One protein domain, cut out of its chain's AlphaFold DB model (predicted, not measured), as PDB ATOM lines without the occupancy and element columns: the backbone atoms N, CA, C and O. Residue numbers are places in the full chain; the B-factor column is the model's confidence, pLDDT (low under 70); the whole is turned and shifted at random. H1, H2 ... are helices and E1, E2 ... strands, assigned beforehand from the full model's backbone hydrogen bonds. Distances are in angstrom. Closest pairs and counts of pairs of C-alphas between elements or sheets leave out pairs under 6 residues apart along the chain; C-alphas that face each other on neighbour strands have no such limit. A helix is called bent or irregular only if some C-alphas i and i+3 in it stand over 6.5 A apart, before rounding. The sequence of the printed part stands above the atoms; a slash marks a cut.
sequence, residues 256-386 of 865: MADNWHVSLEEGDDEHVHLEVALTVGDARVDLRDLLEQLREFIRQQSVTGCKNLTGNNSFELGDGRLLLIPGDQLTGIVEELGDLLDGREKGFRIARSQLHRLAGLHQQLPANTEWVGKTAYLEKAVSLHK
ATOM      1  N   MET A 256     167.804 188.700 254.510       80.44
ATOM      2  CA  MET A 256     168.423 189.667 253.601       80.44
ATOM      3  C   MET A 256     169.054 188.941 252.416       80.44
ATOM      4  O   MET A 256     169.392 187.764 252.514       80.44
ATOM      5  N   ALA A 257     169.209 189.651 251.302       81.81
ATOM      6  CA  ALA A 257     170.010 189.159 250.191       81.81
ATOM      7  C   ALA A 257     171.505 189.324 250.496       81.81
ATOM      8  O   ALA A 257     171.946 190.421 250.842       81.81
ATOM      9  N   ASP A 258     172.277 188.254 250.318       79.94
ATOM     10  CA  ASP A 258     173.733 188.249 250.477       79.94
ATOM     11  C   ASP A 258     174.422 188.917 249.284       79.94
ATOM     12  O   ASP A 258     175.364 189.697 249.437       79.94
ATOM     13  N   ASN A 259     173.939 188.621 248.074       85.31
ATOM     14  CA  ASN A 259     174.434 189.239 246.853       85.31
ATOM     15  C   ASN A 259     173.372 189.297 245.749       85.31
ATOM     16  O   ASN A 259     172.424 188.509 245.720       85.31
ATOM     17  N   TRP A 260     173.576 190.221 244.812       89.31
ATOM     18  CA  TRP A 260     172.805 190.342 243.582       89.31
ATOM     19  C   TRP A 260     173.563 189.697 242.423       89.31
ATOM     20  O   TRP A 260     174.762 189.913 242.254       89.31
ATOM     21  N   HIS A 261     172.846 188.959 241.585       89.00
ATOM     22  CA  HIS A 261     173.363 188.372 240.357       89.00
ATOM     23  C   HIS A 261     172.504 188.827 239.181       89.00
ATOM     24  O   HIS A 261     171.289 188.625 239.167       89.00
ATOM     25  N   VAL A 262     173.134 189.419 238.172       88.81
ATOM     26  CA  VAL A 262     172.466 189.844 236.943       88.81
ATOM     27  C   VAL A 262     173.033 189.053 235.771       88.81
ATOM     28  O   VAL A 262     174.215 189.170 235.450       88.81
ATOM     29  N   SER A 263     172.192 188.242 235.125       87.50
ATOM     30  CA  SER A 263     172.562 187.495 233.918       87.50
ATOM     31  C   SER A 263     172.046 188.206 232.672       87.50
ATOM     32  O   SER A 263     170.867 188.565 232.589       87.50
ATOM     33  N   LEU A 264     172.935 188.401 231.696       87.94
ATOM     34  CA  LEU A 264     172.618 188.949 230.380       87.94
ATOM     35  C   LEU A 264     172.806 187.871 229.314       87.94
ATOM     36  O   LEU A 264     173.938 187.496 228.991       87.94
ATOM     37  N   GLU A 265     171.699 187.421 228.729       85.44
ATOM     38  CA  GLU A 265     171.681 186.404 227.679       85.44
ATOM     39  C   GLU A 265     171.185 186.975 226.349       85.44
ATOM     40  O   GLU A 265     170.359 187.890 226.286       85.44
ATOM     41  N   GLU A 266     171.718 186.439 225.254       81.62
ATOM     42  CA  GLU A 266     171.325 186.846 223.909       81.62
ATOM     43  C   GLU A 266     169.939 186.267 223.596       81.62
ATOM     44  O   GLU A 266     169.727 185.061 223.714       81.62
ATOM     45  N   GLY A 267     168.984 187.139 223.271       76.69
ATOM     46  CA  GLY A 267     167.647 186.742 222.834       76.69
ATOM     47  C   GLY A 267     167.522 186.744 221.320       76.69
ATOM     48  O   GLY A 267     168.469 186.426 220.604       76.69
ATOM     49  N   ASP A 268     166.345 187.135 220.839       74.50
ATOM     50  CA  ASP A 268     166.088 187.330 219.411       74.50
ATOM     51  C   ASP A 268     166.891 188.530 218.856       74.50
ATOM     52  O   ASP A 268     167.457 189.328 219.610       74.50
ATOM     53  N   ASP A 269     166.889 188.726 217.533       65.12
ATOM     54  CA  ASP A 269     167.664 189.782 216.849       65.12
ATOM     55  C   ASP A 269     167.437 191.209 217.397       65.12
ATOM     56  O   ASP A 269     168.294 192.086 217.247       65.12
ATOM     57  N   GLU A 270     166.314 191.448 218.077       71.12
ATOM     58  CA  GLU A 270     165.929 192.754 218.619       71.12
ATOM     59  C   GLU A 270     166.024 192.872 220.152       71.12
ATOM     60  O   GLU A 270     165.979 193.991 220.674       71.12
ATOM     61  N   HIS A 271     166.194 191.765 220.888       80.25
ATOM     62  CA  HIS A 271     166.038 191.739 222.348       80.25
ATOM     63  C   HIS A 271     167.195 191.046 223.075       80.25
ATOM     64  O   HIS A 271     167.836 190.128 222.571       80.25
ATOM     65  N   VAL A 272     167.441 191.488 224.305       83.81
ATOM     66  CA  VAL A 272     168.350 190.859 225.265       83.81
ATOM     67  C   VAL A 272     167.518 190.354 226.439       83.81
ATOM     68  O   VAL A 272     166.631 191.061 226.929       83.81
ATOM     69  N   HIS A 273     167.787 189.122 226.867       86.75
ATOM     70  CA  HIS A 273     167.177 188.549 228.056       86.75
ATOM     71  C   HIS A 273     167.959 188.994 229.288       86.75
ATOM     72  O   HIS A 273     169.174 188.811 229.367       86.75
ATOM     73  N   LEU A 274     167.244 189.594 230.233       87.31
ATOM     74  CA  LEU A 274     167.764 190.003 231.525       87.31
ATOM     75  C   LEU A 274     167.161 189.095 232.603       87.31
ATOM     76  O   LEU A 274     165.939 188.989 232.739       87.31
ATOM     77  N   GLU A 275     168.026 188.468 233.391       87.00
ATOM     78  CA  GLU A 275     167.654 187.786 234.627       87.00
ATOM     79  C   GLU A 275     168.279 188.529 235.804       87.00
ATOM     80  O   GLU A 275     169.469 188.843 235.782       87.00
ATOM     81  N   VAL A 276     167.473 188.812 236.824       87.31
ATOM     82  CA  VAL A 276     167.923 189.433 238.072       87.31
ATOM     83  C   VAL A 276     167.609 188.449 239.185       87.31
ATOM     84  O   VAL A 276     166.447 188.112 239.399       87.31
ATOM     85  N   ALA A 277     168.639 187.972 239.868       88.38
ATOM     86  CA  ALA A 277     168.534 186.990 240.933       88.38
ATOM     87  C   ALA A 277     169.285 187.457 242.182       88.38
ATOM     88  O   ALA A 277     170.182 188.297 242.127       88.38
ATOM     89  N   LEU A 278     168.892 186.895 243.314       89.06
ATOM     90  CA  LEU A 278     169.377 187.215 244.646       89.06
ATOM     91  C   LEU A 278     169.860 185.928 245.298       89.06
ATOM     92  O   LEU A 278     169.188 184.901 245.203       89.06
ATOM     93  N   THR A 279     171.002 185.977 245.966       87.75
ATOM     94  CA  THR A 279     171.466 184.865 246.803       87.75
ATOM     95  C   THR A 279     171.019 185.112 248.237       87.75
ATOM     96  O   THR A 279     171.203 186.212 248.754       87.75
ATOM     97  N   VAL A 280     170.370 184.117 248.841       84.31
ATOM     98  CA  VAL A 280     169.835 184.149 250.208       84.31
ATOM     99  C   VAL A 280     170.236 182.846 250.908       84.31
ATOM    100  O   VAL A 280     169.586 181.806 250.749       84.31
ATOM    101  N   GLY A 281     171.325 182.885 251.672       78.56
ATOM    102  CA  GLY A 281     172.025 181.701 252.162       78.56
ATOM    103  C   GLY A 281     172.514 180.836 250.997       78.56
ATOM    104  O   GLY A 281     173.125 181.328 250.054       78.56
ATOM    105  N   ASP A 282     172.178 179.546 251.019       75.25
ATOM    106  CA  ASP A 282     172.528 178.603 249.943       75.25
ATOM    107  C   ASP A 282     171.525 178.599 248.771       75.25
ATOM    108  O   ASP A 282     171.670 177.831 247.816       75.25
ATOM    109  N   ALA A 283     170.470 179.420 248.839       79.69
ATOM    110  CA  ALA A 283     169.398 179.440 247.850       79.69
ATOM    111  C   ALA A 283     169.517 180.643 246.907       79.69
ATOM    112  O   ALA A 283     169.738 181.774 247.336       79.69
ATOM    113  N   ARG A 284     169.289 180.408 245.610       85.44
ATOM    114  CA  ARG A 284     169.139 181.466 244.604       85.44
ATOM    115  C   ARG A 284     167.656 181.744 244.380       85.44
ATOM    116  O   ARG A 284     166.919 180.848 243.979       85.44
ATOM    117  N   VAL A 285     167.243 182.982 244.622       86.31
ATOM    118  CA  VAL A 285     165.878 183.477 244.419       86.31
ATOM    119  C   VAL A 285     165.857 184.344 243.172       86.31
ATOM    120  O   VAL A 285     166.565 185.346 243.091       86.31
ATOM    121  N   ASP A 286     165.046 183.977 242.189       85.50
ATOM    122  CA  ASP A 286     164.864 184.798 241.001       85.50
ATOM    123  C   ASP A 286     163.833 185.898 241.274       85.50
ATOM    124  O   ASP A 286     162.750 185.636 241.802       85.50
ATOM    125  N   LEU A 287     164.120 187.137 240.864       83.31
ATOM    126  CA  LEU A 287     163.157 188.234 240.966       83.31
ATOM    127  C   LEU A 287     161.866 187.931 240.173       83.31
ATOM    128  O   LEU A 287     160.805 188.478 240.480       83.31
ATOM    129  N   ARG A 288     161.931 187.022 239.184       77.88
ATOM    130  CA  ARG A 288     160.780 186.462 238.458       77.88
ATOM    131  C   ARG A 288     159.740 185.837 239.384       77.88
ATOM    132  O   ARG A 288     158.543 186.002 239.147       77.88
ATOM    133  N   ASP A 289     160.179 185.170 240.441       82.50
ATOM    134  CA  ASP A 289     159.280 184.503 241.384       82.50
ATOM    135  C   ASP A 289     158.539 185.519 242.269       82.50
ATOM    136  O   ASP A 289     157.463 185.237 242.793       82.50
ATOM    137  N   LEU A 290     159.063 186.746 242.352       82.75
ATOM    138  CA  LEU A 290     158.490 187.858 243.109       82.75
ATOM    139  C   LEU A 290     157.683 188.833 242.237       82.75
ATOM    140  O   LEU A 290     157.152 189.816 242.755       82.75
ATOM    141  N   LEU A 291     157.545 188.581 240.928       77.00
ATOM    142  CA  LEU A 291     156.935 189.521 239.974       77.00
ATOM    143  C   LEU A 291     155.528 189.971 240.363       77.00
ATOM    144  O   LEU A 291     155.194 191.140 240.197       77.00
ATOM    145  N   GLU A 292     154.681 189.062 240.844       78.50
ATOM    146  CA  GLU A 292     153.298 189.395 241.199       78.50
ATOM    147  C   GLU A 292     153.232 190.283 242.447       78.50
ATOM    148  O   GLU A 292     152.486 191.264 242.467       78.50
ATOM    149  N   GLN A 293     154.090 190.015 243.434       84.12
ATOM    150  CA  GLN A 293     154.219 190.852 244.624       84.12
ATOM    151  C   GLN A 293     154.809 192.222 244.273       84.12
ATOM    152  O   GLN A 293     154.304 193.243 244.734       84.12
ATOM    153  N   LEU A 294     155.813 192.268 243.391       77.12
ATOM    154  CA  LEU A 294     156.385 193.513 242.872       77.12
ATOM    155  C   LEU A 294     155.356 194.329 242.080       77.12
ATOM    156  O   LEU A 294     155.290 195.545 242.237       77.12
ATOM    157  N   ARG A 295     154.509 193.691 241.263       74.31
ATOM    158  CA  ARG A 295     153.409 194.371 240.557       74.31
ATOM    159  C   ARG A 295     152.409 194.981 241.515       74.31
ATOM    160  O   ARG A 295     152.028 196.138 241.342       74.31
ATOM    161  N   GLU A 296     151.966 194.209 242.500       74.69
ATOM    162  CA  GLU A 296     151.001 194.691 243.480       74.69
ATOM    163  C   GLU A 296     151.598 195.829 244.313       74.69
ATOM    164  O   GLU A 296     150.943 196.853 244.515       74.69
ATOM    165  N   PHE A 297     152.876 195.716 244.675       72.69
ATOM    166  CA  PHE A 297     153.638 196.786 245.303       72.69
ATOM    167  C   PHE A 297     153.650 198.060 244.439       72.69
ATOM    168  O   PHE A 297     153.241 199.124 244.902       72.69
ATOM    169  N   ILE A 298     154.019 197.968 243.156       67.81
ATOM    170  CA  ILE A 298     154.030 199.112 242.224       67.81
ATOM    171  C   ILE A 298     152.634 199.728 242.081       67.81
ATOM    172  O   ILE A 298     152.485 200.955 242.070       67.81
ATOM    173  N   ARG A 299     151.592 198.895 241.992       67.12
ATOM    174  CA  ARG A 299     150.203 199.346 241.878       67.12
ATOM    175  C   ARG A 299     149.791 200.153 243.105       67.12
ATOM    176  O   ARG A 299     149.217 201.229 242.947       67.12
ATOM    177  N   GLN A 300     150.119 199.682 244.306       65.50
ATOM    178  CA  GLN A 300     149.834 200.393 245.555       65.50
ATOM    179  C   GLN A 300     150.594 201.726 245.644       65.50
ATOM    180  O   GLN A 300     150.009 202.728 246.052       65.50
ATOM    181  N   GLN A 301     151.841 201.775 245.166       60.31
ATOM    182  CA  GLN A 301     152.659 202.997 245.103       60.31
ATOM    183  C   GLN A 301     152.130 204.032 244.093       60.31
ATOM    184  O   GLN A 301     152.182 205.239 244.331       60.31
ATOM    185  N   SER A 302     151.584 203.579 242.958       53.69
ATOM    186  CA  SER A 302     151.042 204.471 241.920       53.69
ATOM    187  C   SER A 302     149.803 205.259 242.369       53.69
ATOM    188  O   SER A 302     149.534 206.329 241.828       53.69
ATOM    189  N   VAL A 303     149.074 204.760 243.374       49.47
ATOM    190  CA  VAL A 303     147.864 205.392 243.924       49.47
ATOM    191  C   VAL A 303     148.197 206.426 245.005       49.47
ATOM    192  O   VAL A 303     147.438 207.373 245.194       49.47
ATOM    193  N   THR A 304     149.319 206.273 245.713       45.72
ATOM    194  CA  THR A 304     149.647 207.079 246.901       45.72
ATOM    195  C   THR A 304     150.607 208.240 246.643       45.72
ATOM    196  O   THR A 304     150.770 209.065 247.536       45.72
ATOM    197  N   GLY A 305     151.188 208.359 245.441       46.53
ATOM    198  CA  GLY A 305     152.069 209.470 245.068       46.53
ATOM    199  C   GLY A 305     153.329 209.517 245.938       46.53
ATOM    200  O   GLY A 305     153.353 210.175 246.974       46.53
ATOM    201  N   CYS A 306     154.380 208.804 245.522       44.22
ATOM    202  CA  CYS A 306     155.594 208.577 246.310       44.22
ATOM    203  C   CYS A 306     156.143 209.833 247.012       44.22
ATOM    204  O   CYS A 306     156.669 210.748 246.374       44.22
ATOM    205  N   LYS A 307     156.162 209.795 248.345       43.22
ATOM    206  CA  LYS A 307     157.312 210.277 249.115       43.22
ATOM    207  C   LYS A 307     158.229 209.066 249.283       43.22
ATOM    208  O   LYS A 307     157.724 208.012 249.645       43.22
ATOM    209  N   ASN A 308     159.505 209.214 248.925       48.12
ATOM    210  CA  ASN A 308     160.573 208.204 248.922       48.12
ATOM    211  C   ASN A 308     160.290 206.959 249.782       48.12
ATOM    212  O   ASN A 308     160.045 207.079 250.983       48.12
ATOM    213  N   LEU A 309     160.371 205.779 249.162       57.38
ATOM    214  CA  LEU A 309     160.345 204.498 249.861       57.38
ATOM    215  C   LEU A 309     161.464 204.496 250.905       57.38
ATOM    216  O   LEU A 309     162.641 204.535 250.564       57.38
ATOM    217  N   THR A 310     161.093 204.528 252.181       53.22
ATOM    218  CA  THR A 310     162.032 204.516 253.305       53.22
ATOM    219  C   THR A 310     161.898 203.182 254.028       53.22
ATOM    220  O   THR A 310     160.788 202.693 254.220       53.22
ATOM    221  N   GLY A 311     163.030 202.579 254.399       67.88
ATOM    222  CA  GLY A 311     163.072 201.305 255.123       67.88
ATOM    223  C   GLY A 311     163.138 200.054 254.237       67.88
ATOM    224  O   GLY A 311     163.323 200.132 253.022       67.88
ATOM    225  N   ASN A 312     163.018 198.891 254.879       73.19
ATOM    226  CA  ASN A 312     163.103 197.576 254.246       73.19
ATOM    227  C   ASN A 312     161.709 197.075 253.847       73.19
ATOM    228  O   ASN A 312     160.794 197.041 254.670       73.19
ATOM    229  N   ASN A 313     161.556 196.650 252.594       79.88
ATOM    230  CA  ASN A 313     160.300 196.129 252.054       79.88
ATOM    231  C   ASN A 313     160.358 194.600 252.013       79.88
ATOM    232  O   ASN A 313     161.349 194.047 251.546       79.88
ATOM    233  N   SER A 314     159.314 193.926 252.497       82.69
ATOM    234  CA  SER A 314     159.283 192.465 252.626       82.69
ATOM    235  C   SER A 314     158.509 191.775 251.501       82.69
ATOM    236  O   SER A 314     157.375 192.169 251.224       82.69
ATOM    237  N   PHE A 315     159.072 190.699 250.954       85.56
ATOM    238  CA  PHE A 315     158.473 189.839 249.929       85.56
ATOM    239  C   PHE A 315     158.474 188.378 250.383       85.56
ATOM    240  O   PHE A 315     159.478 187.890 250.890       85.56
ATOM    241  N   GLU A 316     157.364 187.671 250.206       85.69
ATOM    242  CA  GLU A 316     157.218 186.270 250.609       85.69
ATOM    243  C   GLU A 316     157.906 185.331 249.611       85.69
ATOM    244  O   GLU A 316     157.650 185.383 248.407       85.69
ATOM    245  N   LEU A 317     158.783 184.470 250.120       84.12
ATOM    246  CA  LEU A 317     159.448 183.404 249.382       84.12
ATOM    247  C   LEU A 317     158.591 182.131 249.400       84.12
ATOM    248  O   LEU A 317     157.789 181.912 250.306       84.12
ATOM    249  N   GLY A 318     158.784 181.245 248.418       77.56
ATOM    250  CA  GLY A 318     157.999 180.007 248.293       77.56
ATOM    251  C   GLY A 318     158.151 179.013 249.458       77.56
ATOM    252  O   GLY A 318     157.351 178.087 249.575       77.56
ATOM    253  N   ASP A 319     159.153 179.201 250.318       77.88
ATOM    254  CA  ASP A 319     159.391 178.429 251.541       77.88
ATOM    255  C   ASP A 319     158.795 179.078 252.810       77.88
ATOM    256  O   ASP A 319     158.925 178.521 253.901       77.88
ATOM    257  N   GLY A 320     158.110 180.222 252.674       76.25
ATOM    258  CA  GLY A 320     157.453 180.957 253.757       76.25
ATOM    259  C   GLY A 320     158.318 182.024 254.436       76.25
ATOM    260  O   GLY A 320     157.823 182.720 255.323       76.25
ATOM    261  N   ARG A 321     159.587 182.183 254.035       83.94
ATOM    262  CA  ARG A 321     160.460 183.259 254.529       83.94
ATOM    263  C   ARG A 321     160.107 184.609 253.895       83.94
ATOM    264  O   ARG A 321     159.569 184.666 252.794       83.94
ATOM    265  N   LEU A 322     160.441 185.709 254.567       84.62
ATOM    266  CA  LEU A 322     160.226 187.077 254.091       84.62
ATOM    267  C   LEU A 322     161.554 187.730 253.695       84.62
ATOM    268  O   LEU A 322     162.349 188.129 254.543       84.62
ATOM    269  N   LEU A 323     161.783 187.893 252.398       86.94
ATOM    270  CA  LEU A 323     162.937 188.600 251.861       86.94
ATOM    271  C   LEU A 323     162.785 190.113 252.044       86.94
ATOM    272  O   LEU A 323     161.829 190.704 251.547       86.94
ATOM    273  N   LEU A 324     163.749 190.741 252.709       84.81
ATOM    274  CA  LEU A 324     163.836 192.185 252.863       84.81
ATOM    275  C   LEU A 324     164.705 192.795 251.761       84.81
ATOM    276  O   LEU A 324     165.872 192.440 251.606       84.81
ATOM    277  N   ILE A 325     164.136 193.747 251.022       84.12
ATOM    278  CA  ILE A 325     164.843 194.553 250.024       84.12
ATOM    279  C   ILE A 325     164.799 196.025 250.464       84.12
ATOM    280  O   ILE A 325     163.703 196.566 250.677       84.12
ATOM    281  N   PRO A 326     165.959 196.695 250.600       81.69
ATOM    282  CA  PRO A 326     166.028 198.123 250.887       81.69
ATOM    283  C   PRO A 326     165.214 198.964 249.892       81.69
ATOM    284  O   PRO A 326     165.189 198.698 248.687       81.69
ATOM    285  N   GLY A 327     164.502 199.974 250.397       75.44
ATOM    286  CA  GLY A 327     163.588 200.794 249.597       75.44
ATOM    287  C   GLY A 327     164.258 201.585 248.474       75.44
ATOM    288  O   GLY A 327     163.649 201.775 247.425       75.44
ATOM    289  N   ASP A 328     165.507 202.000 248.651       73.94
ATOM    290  CA  ASP A 328     166.343 202.641 247.633       73.94
ATOM    291  C   ASP A 328     166.658 201.693 246.466       73.94
ATOM    292  O   ASP A 328     166.369 202.028 245.316       73.94
ATOM    293  N   GLN A 329     167.127 200.476 246.758       78.19
ATOM    294  CA  GLN A 329     167.392 199.444 245.744       78.19
ATOM    295  C   GLN A 329     166.120 199.100 244.969       78.19
ATOM    296  O   GLN A 329     166.109 199.022 243.738       78.19
ATOM    297  N   LEU A 330     165.014 198.938 245.694       77.31
ATOM    298  CA  LEU A 330     163.738 198.606 245.087       77.31
ATOM    299  C   LEU A 330     163.185 199.751 244.232       77.31
ATOM    300  O   LEU A 330     162.630 199.497 243.164       77.31
ATOM    301  N   THR A 331     163.375 201.002 244.662       73.38
ATOM    302  CA  THR A 331     163.028 202.183 243.860       73.38
ATOM    303  C   THR A 331     163.789 202.156 242.540       73.38
ATOM    304  O   THR A 331     163.154 202.247 241.494       73.38
ATOM    305  N   GLY A 332     165.107 201.937 242.567       74.38
ATOM    306  CA  GLY A 332     165.933 201.879 241.359       74.38
ATOM    307  C   GLY A 332     165.522 200.762 240.394       74.38
ATOM    308  O   GLY A 332     165.437 200.982 239.188       74.38
ATOM    309  N   ILE A 333     165.178 199.577 240.906       77.81
ATOM    310  CA  ILE A 333     164.692 198.454 240.086       77.81
ATOM    311  C   ILE A 333     163.322 198.758 239.477       77.81
ATOM    312  O   ILE A 333     163.088 198.484 238.300       77.81
ATOM    313  N   VAL A 334     162.402 199.325 240.255       75.44
ATOM    314  CA  VAL A 334     161.067 199.706 239.773       75.44
ATOM    315  C   VAL A 334     161.151 200.843 238.757       75.44
ATOM    316  O   VAL A 334     160.385 200.873 237.796       75.44
ATOM    317  N   GLU A 335     162.070 201.776 238.941       72.75
ATOM    318  CA  GLU A 335     162.361 202.832 237.980       72.75
ATOM    319  C   GLU A 335     162.888 202.228 236.670       72.75
ATOM    320  O   GLU A 335     162.269 202.380 235.608       72.75
ATOM    321  N   GLU A 336     163.946 201.423 236.755       77.50
ATOM    322  CA  GLU A 336     164.644 200.922 235.578       77.50
ATOM    323  C   GLU A 336     163.992 199.737 234.893       77.50
ATOM    324  O   GLU A 336     164.282 199.534 233.721       77.50
ATOM    325  N   LEU A 337     163.120 198.967 235.549       77.25
ATOM    326  CA  LEU A 337     162.458 197.774 234.996       77.25
ATOM    327  C   LEU A 337     160.924 197.819 235.108       77.25
ATOM    328  O   LEU A 337     160.255 196.956 234.542       77.25
ATOM    329  N   GLY A 338     160.338 198.820 235.771       72.19
ATOM    330  CA  GLY A 338     158.904 198.873 236.087       72.19
ATOM    331  C   GLY A 338     157.965 198.758 234.892       72.19
ATOM    332  O   GLY A 338     156.982 198.031 234.948       72.19
ATOM    333  N   ASP A 339     158.287 199.408 233.774       70.50
ATOM    334  CA  ASP A 339     157.495 199.312 232.543       70.50
ATOM    335  C   ASP A 339     157.584 197.932 231.868       70.50
ATOM    336  O   ASP A 339     156.685 197.562 231.110       70.50
ATOM    337  N   LEU A 340     158.637 197.158 232.149       71.69
ATOM    338  CA  LEU A 340     158.777 195.775 231.681       71.69
ATOM    339  C   LEU A 340     157.996 194.805 232.573       71.69
ATOM    340  O   LEU A 340     157.527 193.772 232.092       71.69
ATOM    341  N   LEU A 341     157.799 195.160 233.848       66.50
ATOM    342  CA  LEU A 341     157.041 194.356 234.804       66.50
ATOM    343  C   LEU A 341     155.565 194.220 234.420       66.50
ATOM    344  O   LEU A 341     154.959 193.220 234.780       66.50
ATOM    345  N   ASP A 342     154.989 195.137 233.643       61.19
ATOM    346  CA  ASP A 342     153.587 195.080 233.196       61.19
ATOM    347  C   ASP A 342     153.311 194.036 232.086       61.19
ATOM    348  O   ASP A 342     152.153 193.761 231.747       61.19
ATOM    349  N   GLY A 343     154.352 193.437 231.495       60.34
ATOM    350  CA  GLY A 343     154.235 192.451 230.414       60.34
ATOM    351  C   GLY A 343     153.771 191.067 230.887       60.34
ATOM    352  O   GLY A 343     154.153 190.595 231.947       60.34
ATOM    353  N   ARG A 344     152.970 190.339 230.097       53.06
ATOM    354  CA  ARG A 344     152.527 188.964 230.449       53.06
ATOM    355  C   ARG A 344     153.610 187.884 230.297       53.06
ATOM    356  O   ARG A 344     153.329 186.714 230.543       53.06
ATOM    357  N   GLU A 345     154.800 188.249 229.839       58.12
ATOM    358  CA  GLU A 345     155.868 187.303 229.526       58.12
ATOM    359  C   GLU A 345     156.671 186.905 230.770       58.12
ATOM    360  O   GLU A 345     156.818 187.677 231.716       58.12
ATOM    361  N   LYS A 346     157.184 185.668 230.771       52.38
ATOM    362  CA  LYS A 346     158.027 185.135 231.847       52.38
ATOM    363  C   LYS A 346     159.479 185.585 231.634       52.38
ATOM    364  O   LYS A 346     160.256 184.865 231.016       52.38
ATOM    365  N   GLY A 347     159.827 186.774 232.124       62.28
ATOM    366  CA  GLY A 347     161.200 187.302 232.144       62.28
ATOM    367  C   GLY A 347     161.326 188.735 231.625       62.28
ATOM    368  O   GLY A 347     160.431 189.243 230.951       62.28
ATOM    369  N   PHE A 348     162.446 189.389 231.938       76.19
ATOM    370  CA  PHE A 348     162.716 190.745 231.470       76.19
ATOM    371  C   PHE A 348     163.335 190.694 230.076       76.19
ATOM    372  O   PHE A 348     164.461 190.234 229.891       76.19
ATOM    373  N   ARG A 349     162.595 191.174 229.077       80.44
ATOM    374  CA  ARG A 349     163.126 191.407 227.732       80.44
ATOM    375  C   ARG A 349     163.419 192.884 227.562       80.44
ATOM    376  O   ARG A 349     162.515 193.710 227.649       80.44
ATOM    377  N   ILE A 350     164.679 193.202 227.304       80.31
ATOM    378  CA  ILE A 350     165.125 194.566 227.040       80.31
ATOM    379  C   ILE A 350     165.392 194.679 225.545       80.31
ATOM    380  O   ILE A 350     166.197 193.932 224.992       80.31
ATOM    381  N   ALA A 351     164.710 195.606 224.874       78.25
ATOM    382  CA  ALA A 351     165.012 195.905 223.478       78.25
ATOM    383  C   ALA A 351     166.463 196.393 223.360       78.25
ATOM    384  O   ALA A 351     166.957 197.103 224.234       78.25
ATOM    385  N   ARG A 352     167.167 196.087 222.267       77.06
ATOM    386  CA  ARG A 352     168.558 196.553 222.080       77.06
ATOM    387  C   ARG A 352     168.691 198.085 222.116       77.06
ATOM    388  O   ARG A 352     169.714 198.607 222.553       77.06
ATOM    389  N   SER A 353     167.636 198.811 221.738       72.62
ATOM    390  CA  SER A 353     167.523 200.273 221.886       72.62
ATOM    391  C   SER A 353     167.511 200.749 223.347       72.62
ATOM    392  O   SER A 353     167.801 201.906 223.646       72.62
ATOM    393  N   GLN A 354     167.199 199.854 224.279       77.81
ATOM    394  CA  GLN A 354     167.057 200.111 225.704       77.81
ATOM    395  C   GLN A 354     168.262 199.660 226.542       77.81
ATOM    396  O   GLN A 354     168.206 199.743 227.765       77.81
ATOM    397  N   LEU A 355     169.369 199.233 225.920       79.69
ATOM    398  CA  LEU A 355     170.556 198.762 226.648       79.69
ATOM    399  C   LEU A 355     171.130 199.793 227.625       79.69
ATOM    400  O   LEU A 355     171.668 199.409 228.655       79.69
ATOM    401  N   HIS A 356     170.971 201.088 227.349       78.75
ATOM    402  CA  HIS A 356     171.368 202.167 228.257       78.75
ATOM    403  C   HIS A 356     170.776 202.022 229.676       78.75
ATOM    404  O   HIS A 356     171.446 202.387 230.637       78.75
ATOM    405  N   ARG A 357     169.591 201.404 229.830       81.69
ATOM    406  CA  ARG A 357     168.962 201.108 231.134       81.69
ATOM    407  C   ARG A 357     169.835 200.231 232.027       81.69
ATOM    408  O   ARG A 357     169.757 200.322 233.244       81.69
ATOM    409  N   LEU A 358     170.695 199.394 231.436       85.31
ATOM    410  CA  LEU A 358     171.622 198.557 232.197       85.31
ATOM    411  C   LEU A 358     172.627 199.399 232.987       85.31
ATOM    412  O   LEU A 358     173.033 198.985 234.064       85.31
ATOM    413  N   ALA A 359     173.001 200.582 232.486       82.62
ATOM    414  CA  ALA A 359     173.873 201.493 233.221       82.62
ATOM    415  C   ALA A 359     173.153 202.112 234.426       82.62
ATOM    416  O   ALA A 359     173.740 202.174 235.502       82.62
ATOM    417  N   GLY A 360     171.883 202.505 234.266       80.19
ATOM    418  CA  GLY A 360     171.041 202.964 235.376       80.19
ATOM    419  C   GLY A 360     170.854 201.869 236.425       80.19
ATOM    420  O   GLY A 360     171.134 202.082 237.602       80.19
ATOM    421  N   LEU A 361     170.514 200.653 235.990       84.06
ATOM    422  CA  LEU A 361     170.376 199.493 236.872       84.06
ATOM    423  C   LEU A 361     171.685 199.185 237.615       84.06
ATOM    424  O   LEU A 361     171.669 198.949 238.817       84.06
ATOM    425  N   HIS A 362     172.828 199.245 236.929       86.38
ATOM    426  CA  HIS A 362     174.143 199.053 237.538       86.38
ATOM    427  C   HIS A 362     174.484 200.113 238.595       86.38
ATOM    428  O   HIS A 362     175.125 199.780 239.584       86.38
ATOM    429  N   GLN A 363     174.047 201.363 238.417       82.31
ATOM    430  CA  GLN A 363     174.247 202.422 239.414       82.31
ATOM    431  C   GLN A 363     173.361 202.258 240.655       82.31
ATOM    432  O   GLN A 363     173.756 202.694 241.733       82.31
ATOM    433  N   GLN A 364     172.169 201.673 240.502       80.31
ATOM    434  CA  GLN A 364     171.201 201.499 241.593       80.31
ATOM    435  C   GLN A 364     171.414 200.208 242.394       80.31
ATOM    436  O   GLN A 364     171.002 200.122 243.551       80.31
ATOM    437  N   LEU A 365     172.032 199.193 241.788       84.38
ATOM    438  CA  LEU A 365     172.353 197.940 242.462       84.38
ATOM    439  C   LEU A 365     173.635 198.061 243.315       84.38
ATOM    440  O   LEU A 365     174.513 198.871 243.008       84.38
ATOM    441  N   PRO A 366     173.785 197.247 244.377       83.56
ATOM    442  CA  PRO A 366     174.987 197.238 245.213       83.56
ATOM    443  C   PRO A 366     176.282 196.993 244.426       83.56
ATOM    444  O   PRO A 366     176.307 196.222 243.468       83.56
ATOM    445  N   ALA A 367     177.397 197.586 244.861       82.25
ATOM    446  CA  ALA A 367     178.681 197.495 244.152       82.25
ATOM    447  C   ALA A 367     179.249 196.063 244.044       82.25
ATOM    448  O   ALA A 367     180.055 195.792 243.157       82.25
ATOM    449  N   ASN A 368     178.839 195.152 244.931       85.06
ATOM    450  CA  ASN A 368     179.203 193.732 244.907       85.06
ATOM    451  C   ASN A 368     178.347 192.884 243.946       85.06
ATOM    452  O   ASN A 368     178.580 191.680 243.855       85.06
ATOM    453  N   THR A 369     177.403 193.494 243.217       87.50
ATOM    454  CA  THR A 369     176.562 192.802 242.232       87.50
ATOM    455  C   THR A 369     177.411 192.098 241.179       87.50
ATOM    456  O   THR A 369     178.209 192.721 240.474       87.50
ATOM    457  N   GLU A 370     177.179 190.804 241.008       88.25
ATOM    458  CA  GLU A 370     177.844 189.991 240.000       88.25
ATOM    459  C   GLU A 370     177.090 190.040 238.671       88.25
ATOM    460  O   GLU A 370     175.938 189.621 238.565       88.25
ATOM    461  N   TRP A 371     177.764 190.518 237.627       88.38
ATOM    462  CA  TRP A 371     177.242 190.526 236.262       88.38
ATOM    463  C   TRP A 371     177.828 189.355 235.476       88.38
ATOM    464  O   TRP A 371     179.046 189.244 235.334       88.38
ATOM    465  N   VAL A 372     176.968 188.485 234.949       84.06
ATOM    466  CA  VAL A 372     177.354 187.239 234.269       84.06
ATOM    467  C   VAL A 372     176.752 187.198 232.857       84.06
ATOM    468  O   VAL A 372     175.729 187.821 232.575       84.06
ATOM    469  N   GLY A 373     177.402 186.484 231.935       84.25
ATOM    470  CA  GLY A 373     176.958 186.355 230.544       84.25
ATOM    471  C   GLY A 373     177.591 187.399 229.622       84.25
ATOM    472  O   GLY A 373     178.809 187.569 229.600       84.25
ATOM    473  N   LYS A 374     176.778 188.086 228.810       81.50
ATOM    474  CA  LYS A 374     177.228 189.052 227.789       81.50
ATOM    475  C   LYS A 374     177.497 190.441 228.393       81.50
ATOM    476  O   LYS A 374     176.850 191.426 228.038       81.50
ATOM    477  N   THR A 375     178.489 190.537 229.278       80.31
ATOM    478  CA  THR A 375     178.875 191.783 229.980       80.31
ATOM    479  C   THR A 375     179.257 192.940 229.048       80.31
ATOM    480  O   THR A 375     179.097 194.100 229.422       80.31
ATOM    481  N   ALA A 376     179.636 192.661 227.796       80.31
ATOM    482  CA  ALA A 376     179.851 193.674 226.760       80.31
ATOM    483  C   ALA A 376     178.635 194.606 226.548       80.31
ATOM    484  O   ALA A 376     178.801 195.770 226.180       80.31
ATOM    485  N   TYR A 377     177.403 194.136 226.797       81.00
ATOM    486  CA  TYR A 377     176.211 194.991 226.743       81.00
ATOM    487  C   TYR A 377     176.179 196.027 227.870       81.00
ATOM    488  O   TYR A 377     175.796 197.171 227.622       81.00
ATOM    489  N   LEU A 378     176.617 195.653 229.076       82.38
ATOM    490  CA  LEU A 378     176.766 196.583 230.193       82.38
ATOM    491  C   LEU A 378     177.887 197.587 229.911       82.38
ATOM    492  O   LEU A 378     177.684 198.785 230.077       82.38
ATOM    493  N   GLU A 379     179.040 197.130 229.420       81.75
ATOM    494  CA  GLU A 379     180.148 198.021 229.047       81.75
ATOM    495  C   GLU A 379     179.708 199.055 228.005       81.75
ATOM    496  O   GLU A 379     179.979 200.249 228.153       81.75
ATOM    497  N   LYS A 380     178.947 198.613 226.994       79.44
ATOM    498  CA  LYS A 380     178.345 199.488 225.986       79.44
ATOM    499  C   LYS A 380     177.352 200.478 226.609       79.44
ATOM    500  O   LYS A 380     177.388 201.663 226.278       79.44
ATOM    501  N   ALA A 381     176.492 200.021 227.520       80.38
ATOM    502  CA  ALA A 381     175.533 200.869 228.229       80.38
ATOM    503  C   ALA A 381     176.222 201.955 229.068       80.38
ATOM    504  O   ALA A 381     175.823 203.119 229.038       80.38
ATOM    505  N   VAL A 382     177.290 201.590 229.779       81.75
ATOM    506  CA  VAL A 382     178.085 202.515 230.591       81.75
ATOM    507  C   VAL A 382     178.863 203.485 229.702       81.75
ATOM    508  O   VAL A 382     178.946 204.669 230.022       81.75
ATOM    509  N   SER A 383     179.400 203.036 228.560       80.44
ATOM    510  CA  SER A 383     180.118 203.920 227.631       80.44
ATOM    511  C   SER A 383     179.235 204.996 227.001       80.44
ATOM    512  O   SER A 383     179.736 206.083 226.744       80.44
ATOM    513  N   LEU A 384     177.939 204.728 226.820       76.81
ATOM    514  CA  LEU A 384     176.977 205.692 226.272       76.81
ATOM    515  C   LEU A 384     176.712 206.887 227.190       76.81
ATOM    516  O   LEU A 384     176.343 207.951 226.710       76.81
ATOM    517  N   HIS A 385     176.889 206.706 228.499       73.75
ATOM    518  CA  HIS A 385     176.742 207.778 229.487       73.75
ATOM    519  C   HIS A 385     178.044 208.564 229.689       73.75
ATOM    520  O   HIS A 385     178.078 209.539 230.439       73.75
ATOM    521  N   LYS A 386     179.149 208.142 229.057       76.06
ATOM    522  CA  LYS A 386     180.395 208.910 229.081       76.06
ATOM    523  C   LYS A 386     180.279 210.071 228.104       76.06
ATOM    524  O   LYS A 386     179.667 209.956 227.047       76.06
TER     525      LYS A 386
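Overview. This is residues 256 to 386 of the 865 residues of the protein "Helicase" of Alteromonadaceae bacterium (UniProt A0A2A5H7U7). The main body is a strongly twisted sheet built on the long hairpin of E1 and E2, with E7 beside E1 and the short strands E3 and E6 sharing the other side of E2. Helices H1 to H4 gather to one side of this sheet, and a small separate hairpin, E4 and E5, sits beyond one end, next to H1 and H2; residues 302 to 307 stick out. The 131 printed residues include four named helices and seven named strands, in the order E1 E2 E3 H1 E4 E5 H2 E6 H3 E7 H4. The class is mixed, helices and strands; the branched sheet is mixed, with E1 and E7 parallel and its other pairs antiparallel. The whole is compact, with a radius of gyration of the C-alphas of 14.6 A and spans of 37 by 37 by 30 A.

Arrangement. E1, residues 259 to 266, and E2, residues 271 to 280, form an antiparallel hairpin, with N 263 and O 275 2.9 A apart. E7, residues 370 to 373, is parallel to E1, with N 262 and O 370 2.8 A apart. On the other side of E2 from E1 lie E3, residues 283 to 286, and E6, residues 348 to 351, both antiparallel to it; N 278 and O 285 are 2.8 A apart, as are N 272 and O 350. E1, E2 and E3 make a meander, each strand the antiparallel neighbour of the one before. H1, residues 287 to 304, H2, residues 327 to 341, H3, residues 357 to 364, and H4, residues 376 to 384, are on this sheet, but each only grazes it. H2 touches H3 at a shallow tilt of 15 degrees, opposite ways, the closest C-alphas being those of Gly 332 and Gln 364, 5.3 A. H3 touches H4, about perpendicular at 83 degrees, closest at the C-alphas of Ala 359 and Val 382, 5.1 A. H1 touches H2 with residues 291 to 298 alone, about perpendicular at 80 degrees, closest at the C-alphas of Arg 295 and Leu 341, 6.8 A. The hairpin of E4, residues 312 to 316, and E5, residues 322 to 326, is antiparallel, with N 315 and O 323 2.8 A apart. Every O i to N i+4 pair is within hydrogen-bond range in H3 and H4, against 10 of 14 in H1 and 9 of 11 in H2.

Along the chain. E1 begins at C-alpha 259, (174.434, 189.239, 246.853), and measures 23.3 A; E2 measures 29.1 A. H1 measures 23.9 A, has a kink of 42 degrees near residue 294 and is irregular, with C-alphas 289 and 292 7.7 A apart. H2, 17.4 A, is irregular too, with C-alphas 336 and 339 7.9 A apart. H4 ends at C-alpha 384, (176.977, 205.692, 226.272).

Size, cuts and confidence. The C-alphas farthest apart, those of Gly 320 and Lys 386, are 43.8 A apart. The printed part has no cut and no long link. Mean pLDDT of the printed part is 76.9; residue 269 and residues 298 to 311 and 341 to 347 are under 70.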